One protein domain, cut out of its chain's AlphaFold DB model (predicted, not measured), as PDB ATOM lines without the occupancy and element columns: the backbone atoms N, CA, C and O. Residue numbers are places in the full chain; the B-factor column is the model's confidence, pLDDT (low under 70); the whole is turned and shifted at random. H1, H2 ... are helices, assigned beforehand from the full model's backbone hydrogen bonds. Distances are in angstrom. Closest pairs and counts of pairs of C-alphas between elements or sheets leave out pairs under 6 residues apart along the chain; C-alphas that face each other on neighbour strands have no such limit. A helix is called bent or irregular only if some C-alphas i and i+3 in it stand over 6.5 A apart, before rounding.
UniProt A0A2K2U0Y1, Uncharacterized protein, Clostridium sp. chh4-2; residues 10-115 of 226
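Overview. This is residues 10 to 115 of the 226 residues of an uncharacterized protein of Clostridium sp. chh4-2 (UniProt A0A2K2U0Y1). A long helical hairpin, H2 and H3 side by side, makes the length of this model, and the bent helix H1 crosses H2 and stays clear of H3. H1 turns a corner between its arms H1a and H1b, residues 10 to 15 stick out, and the short H4 follows the far end of H3. The printed part has 106 residues, with four named helices in the order H1, H2, H3, H4 and no named strand: all helix. The whole is loose, with a radius of gyration of the C-alphas of 16.5 A, and elongated, spanning 54 by 28 by 25 A.

Arrangement. Start at H1, residues 10 to 40, assigned as one helix by its hydrogen bonds but bent: C-alphas 30 and 33 are 8.2 A apart. Its arms H1a, residues 10 to 30, and H1b, residues 33 to 40, are about perpendicular at 87 degrees. With residues 19 to 28 alone, H1a touches residues 58 to 66 of H2, residues 56 to 76, opposite ways at a steep tilt of 50 degrees; the closest C-alphas, of Tyr 24 and Thr 62, are 5.5 A apart. H1b touches H2 at its residues 57 to 58 alone, with C-alphas of Ile 35 and Gly 57 closest at 5.8 A. H2 and H3, residues 81 to 110, touch as a hairpin, opposite ways at a shallow tilt of 2 degrees; their closest C-alphas, of Ile 60 and Ser 95, are 4.9 A apart. H1a and H1b are both apart from H3. H3 and H4, residues 112 to 115, meet only through their link. In H1a, H1b, H2 and H3 every O i to N i+4 pair is within hydrogen-bond range; H4 is too short for one.

Along the chain. Find C-alpha 10 at (29.890, -65.273, 135.254); from there H1a runs 30.1 A to C-alpha 30, and H1b runs 10.6 A. H2 runs 30.3 A from C-alpha 56 at (14.158, -66.285, 112.927), H3 runs 43.8 A, and H4, 5.1 A long, ends at C-alpha 115, (18.825, -78.487, 91.494).

Size, cuts and confidence. The C-alphas of Lys 78 and Tyr 114, the two farthest apart, are 55.0 A apart. The link from H1 to H2, residues 41 to 55, is long; the other two are tight. The printed part has no cut, its mean pLDDT is 92.5, and no printed residue is under 70.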
ATOM      1  N   LYS A  10      30.681 -64.058 135.494       87.50
ATOM      2  CA  LYS A  10      29.890 -65.273 135.254       87.50
ATOM      3  C   LYS A  10      28.416 -65.051 135.605       87.50
ATOM      4  O   LYS A  10      27.558 -65.413 134.810       87.50
ATOM      5  N   ASP A  11      28.138 -64.378 136.721       86.88
ATOM      6  CA  ASP A  11      26.768 -64.056 137.143       86.88
ATOM      7  C   ASP A  11      26.058 -63.176 136.104       86.88
ATOM      8  O   ASP A  11      24.885 -63.388 135.812       86.88
ATOM      9  N   TRP A  12      26.780 -62.220 135.505       86.38
ATOM     10  CA  TRP A  12      26.251 -61.390 134.419       86.38
ATOM     11  C   TRP A  12      25.919 -62.207 133.170       86.38
ATOM     12  O   TRP A  12      24.855 -62.008 132.594       86.38
ATOM     13  N   ILE A  13      26.786 -63.141 132.764       88.75
ATOM     14  CA  ILE A  13      26.518 -64.022 131.614       88.75
ATOM     15  C   ILE A  13      25.261 -64.861 131.866       88.75
ATOM     16  O   ILE A  13      24.377 -64.903 131.015       88.75
ATOM     17  N   ILE A  14      25.153 -65.479 133.046       90.12
ATOM     18  CA  ILE A  14      23.983 -66.284 133.425       90.12
ATOM     19  C   ILE A  14      22.722 -65.417 133.416       90.12
ATOM     20  O   ILE A  14      21.720 -65.804 132.820       90.12
ATOM     21  N   PHE A  15      22.783 -64.221 134.008       90.25
ATOM     22  CA  PHE A  15      21.674 -63.273 133.998       90.25
ATOM     23  C   PHE A  15      21.218 -62.938 132.573       90.25
ATOM     24  O   PHE A  15      20.024 -62.997 132.293       90.25
ATOM     25  N   PHE A  16      22.148 -62.642 131.658       90.88
ATOM     26  CA  PHE A  16      21.805 -62.326 130.271       90.88
ATOM     27  C   PHE A  16      21.212 -63.513 129.516       90.88
ATOM     28  O   PHE A  16      20.266 -63.315 128.759       90.88
ATOM     29  N   ILE A  17      21.710 -64.731 129.740       93.19
ATOM     30  CA  ILE A  17      21.137 -65.941 129.139       93.19
ATOM     31  C   ILE A  17      19.711 -66.162 129.656       93.19
ATOM     32  O   ILE A  17      18.794 -66.334 128.856       93.19
ATOM     33  N   CYS A  18      19.493 -66.102 130.973       94.56
ATOM     34  CA  CYS A  18      18.158 -66.251 131.555       94.56
ATOM     35  C   CYS A  18      17.196 -65.163 131.059       94.56
ATOM     36  O   CYS A  18      16.062 -65.468 130.700       94.56
ATOM     37  N   ALA A  19      17.653 -63.909 130.994       94.75
ATOM     38  CA  ALA A  19      16.865 -62.806 130.457       94.75
ATOM     39  C   ALA A  19      16.513 -63.033 128.979       94.75
ATOM     40  O   ALA A  19      15.352 -62.892 128.609       94.75
ATOM     41  N   ALA A  20      17.476 -63.456 128.155       94.56
ATOM     42  CA  ALA A  20      17.242 -63.752 126.745       94.56
ATOM     43  C   ALA A  20      16.232 -64.893 126.554       94.56
ATOM     44  O   ALA A  20      15.344 -64.772 125.717       94.56
ATOM     45  N   LEU A  21      16.313 -65.963 127.353       96.19
ATOM     46  CA  LEU A  21      15.360 -67.078 127.309       96.19
ATOM     47  C   LEU A  21      13.948 -66.654 127.733       96.19
ATOM     48  O   LEU A  21      12.978 -67.030 127.078       96.19
ATOM     49  N   LEU A  22      13.823 -65.849 128.792       96.94
ATOM     50  CA  LEU A  22      12.532 -65.309 129.228       96.94
ATOM     51  C   LEU A  22      11.922 -64.400 128.160       96.94
ATOM     52  O   LEU A  22      10.755 -64.561 127.809       96.94
ATOM     53  N   VAL A  23      12.718 -63.478 127.611       96.69
ATOM     54  CA  VAL A  23      12.281 -62.597 126.524       96.69
ATOM     55  C   VAL A  23      11.879 -63.421 125.308       96.69
ATOM     56  O   VAL A  23      10.817 -63.171 124.754       96.69
ATOM     57  N   TYR A  24      12.663 -64.428 124.918       96.25
ATOM     58  CA  TYR A  24      12.307 -65.325 123.820       96.25
ATOM     59  C   TYR A  24      10.973 -66.029 124.072       96.25
ATOM     60  O   TYR A  24      10.107 -66.016 123.202       96.25
ATOM     61  N   GLY A  25      10.768 -66.584 125.271       96.19
ATOM     62  CA  GLY A  25       9.515 -67.237 125.651       96.19
ATOM     63  C   GLY A  25       8.310 -66.299 125.561       96.19
ATOM     64  O   GLY A  25       7.291 -66.664 124.977       96.19
ATOM     65  N   VAL A  26       8.441 -65.066 126.063       95.81
ATOM     66  CA  VAL A  26       7.386 -64.040 125.989       95.81
ATOM     67  C   VAL A  26       7.134 -63.601 124.548       95.81
ATOM     68  O   VAL A  26       5.986 -63.538 124.115       95.81
ATOM     69  N   VAL A  27       8.189 -63.327 123.777       94.69
ATOM     70  CA  VAL A  27       8.074 -62.926 122.368       94.69
ATOM     71  C   VAL A  27       7.388 -64.028 121.563       94.69
ATOM     72  O   VAL A  27       6.443 -63.751 120.830       94.69
ATOM     73  N   ASN A  28       7.812 -65.280 121.734       93.88
ATOM     74  CA  ASN A  28       7.231 -66.412 121.027       93.88
ATOM     75  C   ASN A  28       5.767 -66.646 121.427       93.88
ATOM     76  O   ASN A  28       4.910 -66.761 120.556       93.88
ATOM     77  N   GLY A  29       5.470 -66.672 122.729       92.38
ATOM     78  CA  GLY A  29       4.127 -66.957 123.238       92.38
ATOM     79  C   GLY A  29       3.106 -65.860 122.930       92.38
ATOM     80  O   GLY A  29       1.961 -66.163 122.611       92.38
ATOM     81  N   CYS A  30       3.505 -64.588 122.991       93.25
ATOM     82  CA  CYS A  30       2.582 -63.464 122.806       93.25
ATOM     83  C   CYS A  30       2.550 -62.920 121.371       93.25
ATOM     84  O   CYS A  30       1.541 -62.352 120.956       93.25
ATOM     85  N   PHE A  31       3.645 -63.056 120.616       92.00
ATOM     86  CA  PHE A  31       3.806 -62.403 119.313       92.00
ATOM     87  C   PHE A  31       4.238 -63.350 118.187       92.00
ATOM     88  O   PHE A  31       4.286 -62.904 117.042       92.00
ATOM     89  N   GLY A  32       4.501 -64.633 118.465       88.50
ATOM     90  CA  GLY A  32       5.059 -65.586 117.499       88.50
ATOM     91  C   GLY A  32       4.296 -65.646 116.173       88.50
ATOM     92  O   GLY A  32       4.896 -65.426 115.125       88.50
ATOM     93  N   SER A  33       2.970 -65.830 116.207       87.19
ATOM     94  CA  SER A  33       2.137 -65.854 114.986       87.19
ATOM     95  C   SER A  33       2.196 -64.526 114.216       87.19
ATOM     96  O   SER A  33       2.433 -64.521 113.011       87.19
ATOM     97  N   ARG A  34       2.080 -63.376 114.896       89.75
ATOM     98  CA  ARG A  34       2.151 -62.056 114.235       89.75
ATOM     99  C   ARG A  34       3.507 -61.813 113.578       89.75
ATOM    100  O   ARG A  34       3.573 -61.231 112.500       89.75
ATOM    101  N   ILE A  35       4.579 -62.240 114.241       90.94
ATOM    102  CA  ILE A  35       5.941 -62.143 113.727       90.94
ATOM    103  C   ILE A  35       6.113 -63.065 112.518       90.94
ATOM    104  O   ILE A  35       6.660 -62.631 111.511       90.94
ATOM    105  N   MET A  36       5.617 -64.300 112.583       87.19
ATOM    106  CA  MET A  36       5.658 -65.246 111.467       87.19
ATOM    107  C   MET A  36       4.952 -64.674 110.231       87.19
ATOM    108  O   MET A  36       5.583 -64.557 109.183       87.19
ATOM    109  N   HIS A  37       3.725 -64.166 110.386       86.69
ATOM    110  CA  HIS A  37       2.984 -63.504 109.303       86.69
ATOM    111  C   HIS A  37       3.670 -62.246 108.764       86.69
ATOM    112  O   HIS A  37       3.532 -61.886 107.596       86.69
ATOM    113  N   PHE A  38       4.418 -61.532 109.605       87.88
ATOM    114  CA  PHE A  38       5.240 -60.427 109.128       87.88
ATOM    115  C   PHE A  38       6.404 -60.929 108.262       87.88
ATOM    116  O   PHE A  38       6.673 -60.349 107.209       87.88
ATOM    117  N   MET A  39       7.062 -62.016 108.675       88.50
ATOM    118  CA  MET A  39       8.176 -62.633 107.947       88.50
ATOM    119  C   MET A  39       7.745 -63.264 106.615       88.50
ATOM    120  O   MET A  39       8.555 -63.311 105.687       88.50
ATOM    121  N   GLU A  40       6.481 -63.687 106.485       86.31
ATOM    122  CA  GLU A  40       5.911 -64.231 105.238       86.31
ATOM    123  C   GLU A  40       6.093 -63.281 104.042       86.31
ATOM    124  O   GLU A  40       6.393 -63.709 102.933       86.31
ATOM    125  N   ARG A  41       6.036 -61.963 104.271       85.44
ATOM    126  CA  ARG A  41       6.197 -60.932 103.223       85.44
ATOM    127  C   ARG A  41       7.572 -60.918 102.559       85.44
ATOM    128  O   ARG A  41       7.742 -60.278 101.524       85.44
ATOM    129  N   PHE A  42       8.555 -61.547 103.194       87.81
ATOM    130  CA  PHE A  42       9.938 -61.604 102.732       87.81
ATOM    131  C   PHE A  42      10.329 -63.010 102.273       87.81
ATOM    132  O   PHE A  42      11.514 -63.274 102.064       87.81
ATOM    133  N   MET A  43       9.362 -63.926 102.168       86.62
ATOM    134  CA  MET A  43       9.610 -65.269 101.663       86.62
ATOM    135  C   MET A  43      10.073 -65.211 100.201       86.62
ATOM    136  O   MET A  43       9.544 -64.423  99.414       86.62
ATOM    137  N   PRO A  44      11.072 -66.025  99.828       88.62
ATOM    138  CA  PRO A  44      11.410 -66.247  98.433       88.62
ATOM    139  C   PRO A  44      10.245 -66.851  97.650       88.62
ATOM    140  O   PRO A  44       9.353 -67.487  98.212       88.62
ATOM    141  N   ASP A  45      10.314 -66.688  96.333       88.19
ATOM    142  CA  ASP A  45       9.357 -67.273  95.404       88.19
ATOM    143  C   ASP A  45       9.204 -68.787  95.582       88.19
ATOM    144  O   ASP A  45      10.193 -69.460  95.852       88.19
ATOM    145  N   LYS A  46       7.986 -69.325  95.426       88.44
ATOM    146  CA  LYS A  46       7.678 -70.764  95.570       88.44
ATOM    147  C   LYS A  46       7.963 -71.371  96.959       88.44
ATOM    148  O   LYS A  46       7.966 -72.596  97.113       88.44
ATOM    149  N   LEU A  47       8.190 -70.556  97.994       88.44
ATOM    150  CA  LEU A  47       8.248 -71.026  99.380       88.44
ATOM    151  C   LEU A  47       6.840 -70.997  99.995       88.44
ATOM    152  O   LEU A  47       6.186 -69.958 100.024       88.44
ATOM    153  N   THR A  48       6.381 -72.133 100.517       81.56
ATOM    154  CA  THR A  48       5.099 -72.239 101.231       81.56
ATOM    155  C   THR A  48       5.301 -71.995 102.726       81.56
ATOM    156  O   THR A  48       6.405 -72.168 103.247       81.56
ATOM    157  N   VAL A  49       4.238 -71.632 103.453       78.25
ATOM    158  CA  VAL A  49       4.319 -71.457 104.922       78.25
ATOM    159  C   VAL A  49       4.713 -72.743 105.638       78.25
ATOM    160  O   VAL A  49       5.415 -72.690 106.643       78.25
ATOM    161  N   MET A  50       4.337 -73.901 105.092       78.81
ATOM    162  CA  MET A  50       4.730 -75.196 105.656       78.81
ATOM    163  C   MET A  50       6.250 -75.413 105.608       78.81
ATOM    164  O   MET A  50       6.794 -76.076 106.486       78.81
ATOM    165  N   ASN A  51       6.929 -74.800 104.634       84.75
ATOM    166  CA  ASN A  51       8.380 -74.875 104.462       84.75
ATOM    167  C   ASN A  51       9.125 -73.683 105.085       84.75
ATOM    168  O   ASN A  51      10.323 -73.504 104.844       84.75
ATOM    169  N   GLN A  52       8.434 -72.794 105.802       82.94
ATOM    170  CA  GLN A  52       9.062 -71.585 106.315       82.94
ATOM    171  C   GLN A  52      10.039 -71.936 107.452       82.94
ATOM    172  O   GLN A  52       9.652 -72.579 108.433       82.94
ATOM    173  N   PRO A  53      11.299 -71.465 107.396       85.75
ATOM    174  CA  PRO A  53      12.228 -71.672 108.493       85.75
ATOM    175  C   PRO A  53      11.772 -70.883 109.732       85.75
ATOM    176  O   PRO A  53      11.795 -69.649 109.764       85.75
ATOM    177  N   GLY A  54      11.350 -71.613 110.764       84.62
ATOM    178  CA  GLY A  54      10.813 -71.047 112.000       84.62
ATOM    179  C   GLY A  54      11.856 -70.355 112.888       84.62
ATOM    180  O   GLY A  54      13.063 -70.552 112.765       84.62
ATOM    181  N   GLY A  55      11.380 -69.528 113.824       88.69
ATOM    182  CA  GLY A  55      12.183 -68.963 114.920       88.69
ATOM    183  C   GLY A  55      13.023 -67.722 114.588       88.69
ATOM    184  O   GLY A  55      13.323 -66.951 115.498       88.69
ATOM    185  N   TYR A  56      13.349 -67.454 113.318       93.44
ATOM    186  CA  TYR A  56      14.158 -66.285 112.927       93.44
ATOM    187  C   TYR A  56      13.537 -64.953 113.355       93.44
ATOM    188  O   TYR A  56      14.202 -64.140 113.994       93.44
ATOM    189  N   GLY A  57      12.255 -64.735 113.047       94.00
ATOM    190  CA  GLY A  57      11.559 -63.505 113.428       94.00
ATOM    191  C   GLY A  57      11.508 -63.315 114.948       94.00
ATOM    192  O   GLY A  57      11.792 -62.226 115.449       94.00
ATOM    193  N   THR A  58      11.205 -64.384 115.692       95.56
ATOM    194  CA  THR A  58      11.203 -64.369 117.163       95.56
ATOM    195  C   THR A  58      12.576 -63.965 117.693       95.56
ATOM    196  O   THR A  58      12.666 -63.052 118.507       95.56
ATOM    197  N   MET A  59      13.649 -64.561 117.164       95.94
ATOM    198  CA  MET A  59      15.025 -64.224 117.536       95.94
ATOM    199  C   MET A  59      15.385 -62.769 117.219       95.94
ATOM    200  O   MET A  59      16.009 -62.111 118.050       95.94
ATOM    201  N   ILE A  60      14.967 -62.237 116.064       97.00
ATOM    202  CA  ILE A  60      15.182 -60.827 115.703       97.00
ATOM    203  C   ILE A  60      14.563 -59.917 116.766       97.00
ATOM    204  O   ILE A  60      15.245 -59.038 117.294       97.00
ATOM    205  N   VAL A  61      13.295 -60.146 117.119       96.81
ATOM    206  CA  VAL A  61      12.595 -59.340 118.128       96.81
ATOM    207  C   VAL A  61      13.224 -59.520 119.512       96.81
ATOM    208  O   VAL A  61      13.417 -58.534 120.220       96.81
ATOM    209  N   THR A  62      13.625 -60.739 119.887       97.19
ATOM    210  CA  THR A  62      14.357 -60.996 121.136       97.19
ATOM    211  C   THR A  62      15.651 -60.186 121.207       97.19
ATOM    212  O   THR A  62      15.897 -59.532 122.218       97.19
ATOM    213  N   VAL A  63      16.454 -60.168 120.140       97.44
ATOM    214  CA  VAL A  63      17.696 -59.382 120.074       97.44
ATOM    215  C   VAL A  63      17.411 -57.889 120.231       97.44
ATOM    216  O   VAL A  63      18.103 -57.217 120.999       97.44
ATOM    217  N   LEU A  64      16.372 -57.364 119.576       97.38
ATOM    218  CA  LEU A  64      15.994 -55.952 119.687       97.38
ATOM    219  C   LEU A  64      15.543 -55.585 121.109       97.38
ATOM    220  O   LEU A  64      15.983 -54.568 121.647       97.38
ATOM    221  N   VAL A  65      14.734 -56.429 121.756       97.12
ATOM    222  CA  VAL A  65      14.309 -56.221 123.151       97.12
ATOM    223  C   VAL A  65      15.503 -56.296 124.104       97.12
ATOM    224  O   VAL A  65      15.655 -55.431 124.964       97.12
ATOM    225  N   MET A  66      16.395 -57.274 123.930       97.56
ATOM    226  CA  MET A  66      17.613 -57.383 124.741       97.56
ATOM    227  C   MET A  66      18.539 -56.178 124.552       97.56
ATOM    228  O   MET A  66      19.109 -55.683 125.524       97.56
ATOM    229  N   THR A  67      18.640 -55.656 123.328       97.50
ATOM    230  CA  THR A  67      19.390 -54.429 123.024       97.50
ATOM    231  C   THR A  67      18.790 -53.231 123.758       97.50
ATOM    232  O   THR A  67      19.521 -52.462 124.378       97.50
ATOM    233  N   LEU A  68      17.460 -53.095 123.768       97.31
ATOM    234  CA  LEU A  68      16.772 -52.037 124.509       97.31
ATOM    235  C   LEU A  68      17.007 -52.146 126.024       97.31
ATOM    236  O   LEU A  68      17.323 -51.147 126.668       97.31
ATOM    237  N   LEU A  69      16.907 -53.351 126.593       95.56
ATOM    238  CA  LEU A  69      17.173 -53.588 128.017       95.56
ATOM    239  C   LEU A  69      18.619 -53.238 128.392       95.56
ATOM    240  O   LEU A  69      18.855 -52.608 129.425       95.56
ATOM    241  N   LEU A  70      19.581 -53.595 127.536       95.12
ATOM    242  CA  LEU A  70      20.984 -53.216 127.697       95.12
ATOM    243  C   LEU A  70      21.170 -51.698 127.659       95.12
ATOM    244  O   LEU A  70      21.851 -51.155 128.525       95.12
ATOM    245  N   LEU A  71      20.523 -50.999 126.724       96.38
ATOM    246  CA  LEU A  71      20.597 -49.539 126.636       96.38
ATOM    247  C   LEU A  71      20.021 -48.848 127.870       96.38
ATOM    248  O   LEU A  71      20.624 -47.897 128.367       96.38
ATOM    249  N   ILE A  72      18.893 -49.336 128.395       94.88
ATOM    250  CA  ILE A  72      18.308 -48.836 129.647       94.88
ATOM    251  C   ILE A  72      19.306 -49.034 130.792       94.88
ATOM    252  O   ILE A  72      19.597 -48.096 131.532       94.88
ATOM    253  N   LEU A  73      19.892 -50.228 130.909       92.56
ATOM    254  CA  LEU A  73      20.859 -50.541 131.957       92.56
ATOM    255  C   LEU A  73      22.133 -49.690 131.848       92.56
ATOM    256  O   LEU A  73      22.655 -49.214 132.857       92.56
ATOM    257  N   GLU A  74      22.642 -49.469 130.640       94.12
ATOM    258  CA  GLU A  74      23.793 -48.603 130.381       94.12
ATOM    259  C   GLU A  74      23.495 -47.136 130.693       94.12
ATOM    260  O   GLU A  74      24.336 -46.458 131.293       94.12
ATOM    261  N   HIS A  75      22.296 -46.662 130.349       93.12
ATOM    262  CA  HIS A  75      21.835 -45.316 130.658       93.12
ATOM    263  C   HIS A  75      21.698 -45.099 132.171       93.12
ATOM    264  O   HIS A  75      22.279 -44.155 132.711       93.12
ATOM    265  N   CYS A  76      21.026 -46.013 132.882       92.25
ATOM    266  CA  CYS A  76      20.895 -45.976 134.343       92.25
ATOM    267  C   CYS A  76      22.261 -46.015 135.046       92.25
ATOM    268  O   CYS A  76      22.465 -45.338 136.054       92.25
ATOM    269  N   ASN A  77      23.225 -46.750 134.484       90.62
ATOM    270  CA  ASN A  77      24.598 -46.818 134.985       90.62
ATOM    271  C   ASN A  77      25.504 -45.679 134.483       90.62
ATOM    272  O   ASN A  77      26.720 -45.739 134.688       90.62
ATOM    273  N   LYS A  78      24.944 -44.660 133.819       92.94
ATOM    274  CA  LYS A  78      25.657 -43.478 133.306       92.94
ATOM    275  C   LYS A  78      26.883 -43.843 132.455       92.94
ATOM    276  O   LYS A  78      27.938 -43.212 132.548       92.94
ATOM    277  N   LYS A  79      26.772 -44.896 131.636       90.81
ATOM    278  CA  LYS A  79      27.845 -45.317 130.724       90.81
ATOM    279  C   LYS A  79      28.099 -44.250 129.656       90.81
ATOM    280  O   LYS A  79      27.245 -43.432 129.325       90.81
ATOM    281  N   LYS A  80      29.315 -44.252 129.101       94.38
ATOM    282  CA  LYS A  80      29.710 -43.312 128.039       94.38
ATOM    283  C   LYS A  80      28.858 -43.551 126.788       94.38
ATOM    284  O   LYS A  80      28.680 -44.699 126.393       94.38
ATOM    285  N   LYS A  81      28.471 -42.476 126.086       93.00
ATOM    286  CA  LYS A  81      27.685 -42.546 124.833       93.00
ATOM    287  C   LYS A  81      28.267 -43.510 123.790       93.00
ATOM    288  O   LYS A  81      27.517 -44.179 123.098       93.00
ATOM    289  N   ARG A  82      29.600 -43.618 123.693       94.31
ATOM    290  CA  ARG A  82      30.269 -44.556 122.768       94.31
ATOM    291  C   ARG A  82      29.900 -46.022 123.032       94.31
ATOM    292  O   ARG A  82      29.748 -46.767 122.079       94.31
ATOM    293  N   VAL A  83      29.738 -46.418 124.297       92.81
ATOM    294  CA  VAL A  83      29.339 -47.791 124.664       92.81
ATOM    295  C   VAL A  83      27.904 -48.053 124.214       92.81
ATOM    296  O   VAL A  83      27.655 -49.046 123.548       92.81
ATOM    297  N   MET A  84      27.007 -47.094 124.452       94.38
ATOM    298  CA  MET A  84      25.612 -47.189 124.012       94.38
ATOM    299  C   MET A  84      25.492 -47.329 122.490       94.38
ATOM    300  O   MET A  84      24.719 -48.148 122.002       94.38
ATOM    301  N   TRP A  85      26.295 -46.584 121.724       96.19
ATOM    302  CA  TRP A  85      26.330 -46.723 120.265       96.19
ATOM    303  C   TRP A  85      26.836 -48.091 119.799       96.19
ATOM    304  O   TRP A  85      26.302 -48.629 118.832       96.19
ATOM    305  N   ILE A  86      27.819 -48.677 120.491       96.69
ATOM    306  CA  ILE A  86      28.279 -50.047 120.209       96.69
ATOM    307  C   ILE A  86      27.147 -51.046 120.465       96.69
ATOM    308  O   ILE A  86      26.933 -51.939 119.646       96.69
ATOM    309  N   THR A  87      26.390 -50.873 121.549       95.50
ATOM    310  CA  THR A  87      25.249 -51.733 121.895       95.50
ATOM    311  C   THR A  87      24.149 -51.657 120.836       95.50
ATOM    312  O   THR A  87      23.723 -52.698 120.338       95.50
ATOM    313  N   VAL A  88      23.759 -50.449 120.404       97.19
ATOM    314  CA  VAL A  88      22.820 -50.260 119.279       97.19
ATOM    315  C   VAL A  88      23.344 -50.936 118.012       97.19
ATOM    316  O   VAL A  88      22.631 -51.728 117.400       97.19
ATOM    317  N   GLY A  89      24.588 -50.641 117.620       98.00
ATOM    318  CA  GLY A  89      25.177 -51.171 116.391       98.00
ATOM    319  C   GLY A  89      25.250 -52.697 116.389       98.00
ATOM    320  O   GLY A  89      24.915 -53.323 115.389       98.00
ATOM    321  N   THR A  90      25.610 -53.301 117.523       96.81
ATOM    322  CA  THR A  90      25.670 -54.761 117.680       96.81
ATOM    323  C   THR A  90      24.281 -55.384 117.580       96.81
ATOM    324  O   THR A  90      24.108 -56.367 116.862       96.81
ATOM    325  N   GLY A  91      23.283 -54.803 118.254       97.62
ATOM    326  CA  GLY A  91      21.902 -55.280 118.188       97.62
ATOM    327  C   GLY A  91      21.356 -55.262 116.762       97.62
ATOM    328  O   GLY A  91      20.866 -56.280 116.276       97.62
ATOM    329  N   LEU A  92      21.526 -54.135 116.063       98.00
ATOM    330  CA  LEU A  92      21.112 -53.995 114.665       98.00
ATOM    331  C   LEU A  92      21.846 -54.978 113.750       98.00
ATOM    332  O   LEU A  92      21.200 -55.639 112.943       98.00
ATOM    333  N   LEU A  93      23.163 -55.131 113.909       98.31
ATOM    334  CA  LEU A  93      23.958 -56.057 113.104       98.31
ATOM    335  C   LEU A  93      23.470 -57.505 113.246       98.31
ATOM    336  O   LEU A  93      23.295 -58.191 112.240       98.31
ATOM    337  N   ILE A  94      23.220 -57.966 114.476       97.88
ATOM    338  CA  ILE A  94      22.729 -59.329 114.729       97.88
ATOM    339  C   ILE A  94      21.320 -59.507 114.153       97.88
ATOM    340  O   ILE A  94      21.058 -60.506 113.486       97.88
ATOM    341  N   SER A  95      20.419 -58.542 114.360       97.69
ATOM    342  CA  SER A  95      19.066 -58.584 113.792       97.69
ATOM    343  C   SER A  95      19.084 -58.632 112.260       97.69
ATOM    344  O   SER A  95      18.359 -59.430 111.667       97.69
ATOM    345  N   THR A  96      19.941 -57.842 111.610       97.25
ATOM    346  CA  THR A  96      20.125 -57.888 110.154       97.25
ATOM    347  C   THR A  96      20.710 -59.224 109.705       97.25
ATOM    348  O   THR A  96      20.206 -59.808 108.751       97.25
ATOM    349  N   ALA A  97      21.715 -59.758 110.406       97.69
ATOM    350  CA  ALA A  97      22.298 -61.059 110.084       97.69
ATOM    351  C   ALA A  97      21.267 -62.196 110.185       97.69
ATOM    352  O   ALA A  97      21.220 -63.059 109.310       97.69
ATOM    353  N   LEU A  98      20.399 -62.172 111.202       96.94
ATOM    354  CA  LEU A  98      19.284 -63.115 111.333       96.94
ATOM    355  C   LEU A  98      18.285 -62.971 110.180       96.94
ATOM    356  O   LEU A  98      17.856 -63.977 109.621       96.94
ATOM    357  N   PHE A  99      17.943 -61.744 109.788       95.88
ATOM    358  CA  PHE A  99      17.041 -61.501 108.662       95.88
ATOM    359  C   PHE A  99      17.629 -61.992 107.328       95.88
ATOM    360  O   PHE A  99      16.960 -62.693 106.571       95.88
ATOM    361  N   CYS A 100      18.903 -61.698 107.057       95.44
ATOM    362  CA  CYS A 100      19.606 -62.233 105.890       95.44
ATOM    363  C   CYS A 100      19.690 -63.763 105.943       95.44
ATOM    364  O   CYS A 100      19.473 -64.421 104.930       95.44
ATOM    365  N   GLY A 101      19.951 -64.333 107.122       94.62
ATOM    366  CA  GLY A 101      19.964 -65.777 107.339       94.62
ATOM    367  C   GLY A 101      18.619 -66.428 107.023       94.62
ATOM    368  O   GLY A 101      18.599 -67.462 106.365       94.62
ATOM    369  N   TYR A 102      17.506 -65.803 107.417       93.62
ATOM    370  CA  TYR A 102      16.158 -66.244 107.055       93.62
ATOM    371  C   TYR A 102      15.963 -66.281 105.535       93.62
ATOM    372  O   TYR A 102      15.548 -67.304 104.993       93.62
ATOM    373  N   TYR A 103      16.316 -65.193 104.844       92.44
ATOM    374  CA  TYR A 103      16.165 -65.099 103.392       92.44
ATOM    375  C   TYR A 103      17.021 -66.137 102.654       92.44
ATOM    376  O   TYR A 103      16.528 -66.847 101.780       92.44
ATOM    377  N   VAL A 104      18.291 -66.281 103.049       93.31
ATOM    378  CA  VAL A 104      19.211 -67.276 102.477       93.31
ATOM    379  C   VAL A 104      18.721 -68.696 102.747       93.31
ATOM    380  O   VAL A 104      18.757 -69.526 101.845       93.31
ATOM    381  N   HIS A 105      18.234 -68.985 103.956       92.81
ATOM    382  CA  HIS A 105      17.697 -70.301 104.292       92.81
ATOM    383  C   HIS A 105      16.469 -70.622 103.431       92.81
ATOM    384  O   HIS A 105      16.445 -71.668 102.790       92.81
ATOM    385  N   GLY A 106      15.512 -69.696 103.315       92.25
ATOM    386  CA  GLY A 106      14.368 -69.860 102.416       92.25
ATOM    387  C   GLY A 106      14.792 -70.099 100.963       92.25
ATOM    388  O   GLY A 106      14.266 -70.989 100.300       92.25
ATOM    389  N   TRP A 107      15.792 -69.358 100.478       92.19
ATOM    390  CA  TRP A 107      16.281 -69.506  99.108       92.19
ATOM    391  C   TRP A 107      16.961 -70.860  98.881       92.19
ATOM    392  O   TRP A 107      16.755 -71.482  97.843       92.19
ATOM    393  N   LEU A 108      17.725 -71.361  99.859       92.50
ATOM    394  CA  LEU A 108      18.325 -72.698  99.801       92.50
ATOM    395  C   LEU A 108      17.270 -73.808  99.730       92.50
ATOM    396  O   LEU A 108      17.490 -74.798  99.032       92.50
ATOM    397  N   LEU A 109      16.132 -73.641 100.409       92.12
ATOM    398  CA  LEU A 109      15.022 -74.592 100.332       92.12
ATOM    399  C   LEU A 109      14.393 -74.598  98.940       92.12
ATOM    400  O   LEU A 109      14.325 -75.654  98.319       92.12
ATOM    401  N   VAL A 110      14.032 -73.421  98.424       92.06
ATOM    402  CA  VAL A 110      13.440 -73.259  97.084       92.06
ATOM    403  C   VAL A 110      14.394 -73.714  95.983       92.06
ATOM    404  O   VAL A 110      13.962 -74.281  94.984       92.06
ATOM    405  N   ARG A 111      15.708 -73.524  96.159       92.38
ATOM    406  CA  ARG A 111      16.722 -73.960  95.190       92.38
ATOM    407  C   ARG A 111      16.589 -75.443  94.830       92.38
ATOM    408  O   ARG A 111      16.943 -75.825  93.718       92.38
ATOM    409  N   GLN A 112      16.057 -76.266  95.735       92.00
ATOM    410  CA  GLN A 112      15.830 -77.686  95.482       92.00
ATOM    411  C   GLN A 112      14.925 -77.944  94.278       92.00
ATOM    412  O   GLN A 112      15.219 -78.880  93.544       92.00
ATOM    413  N   VAL A 113      13.944 -77.073  94.015       92.38
ATOM    414  CA  VAL A 113      13.083 -77.130  92.819       92.38
ATOM    415  C   VAL A 113      13.909 -77.195  91.533       92.38
ATOM    416  O   VAL A 113      13.566 -77.931  90.615       92.38
ATOM    417  N   TYR A 114      15.033 -76.478  91.491       92.06
ATOM    418  CA  TYR A 114      15.864 -76.335  90.295       92.06
ATOM    419  C   TYR A 114      17.065 -77.286  90.256       92.06
ATOM    420  O   TYR A 114      17.626 -77.529  89.194       92.06
ATOM    421  N   THR A 115      17.534 -77.770  91.411       92.19
ATOM    422  CA  THR A 115      18.825 -78.487  91.494       92.19
ATOM    423  C   THR A 115      18.735 -79.911  92.016       92.19
ATOM    424  O   THR A 115      19.748 -80.612  92.046       92.19
TER     425      THR A 115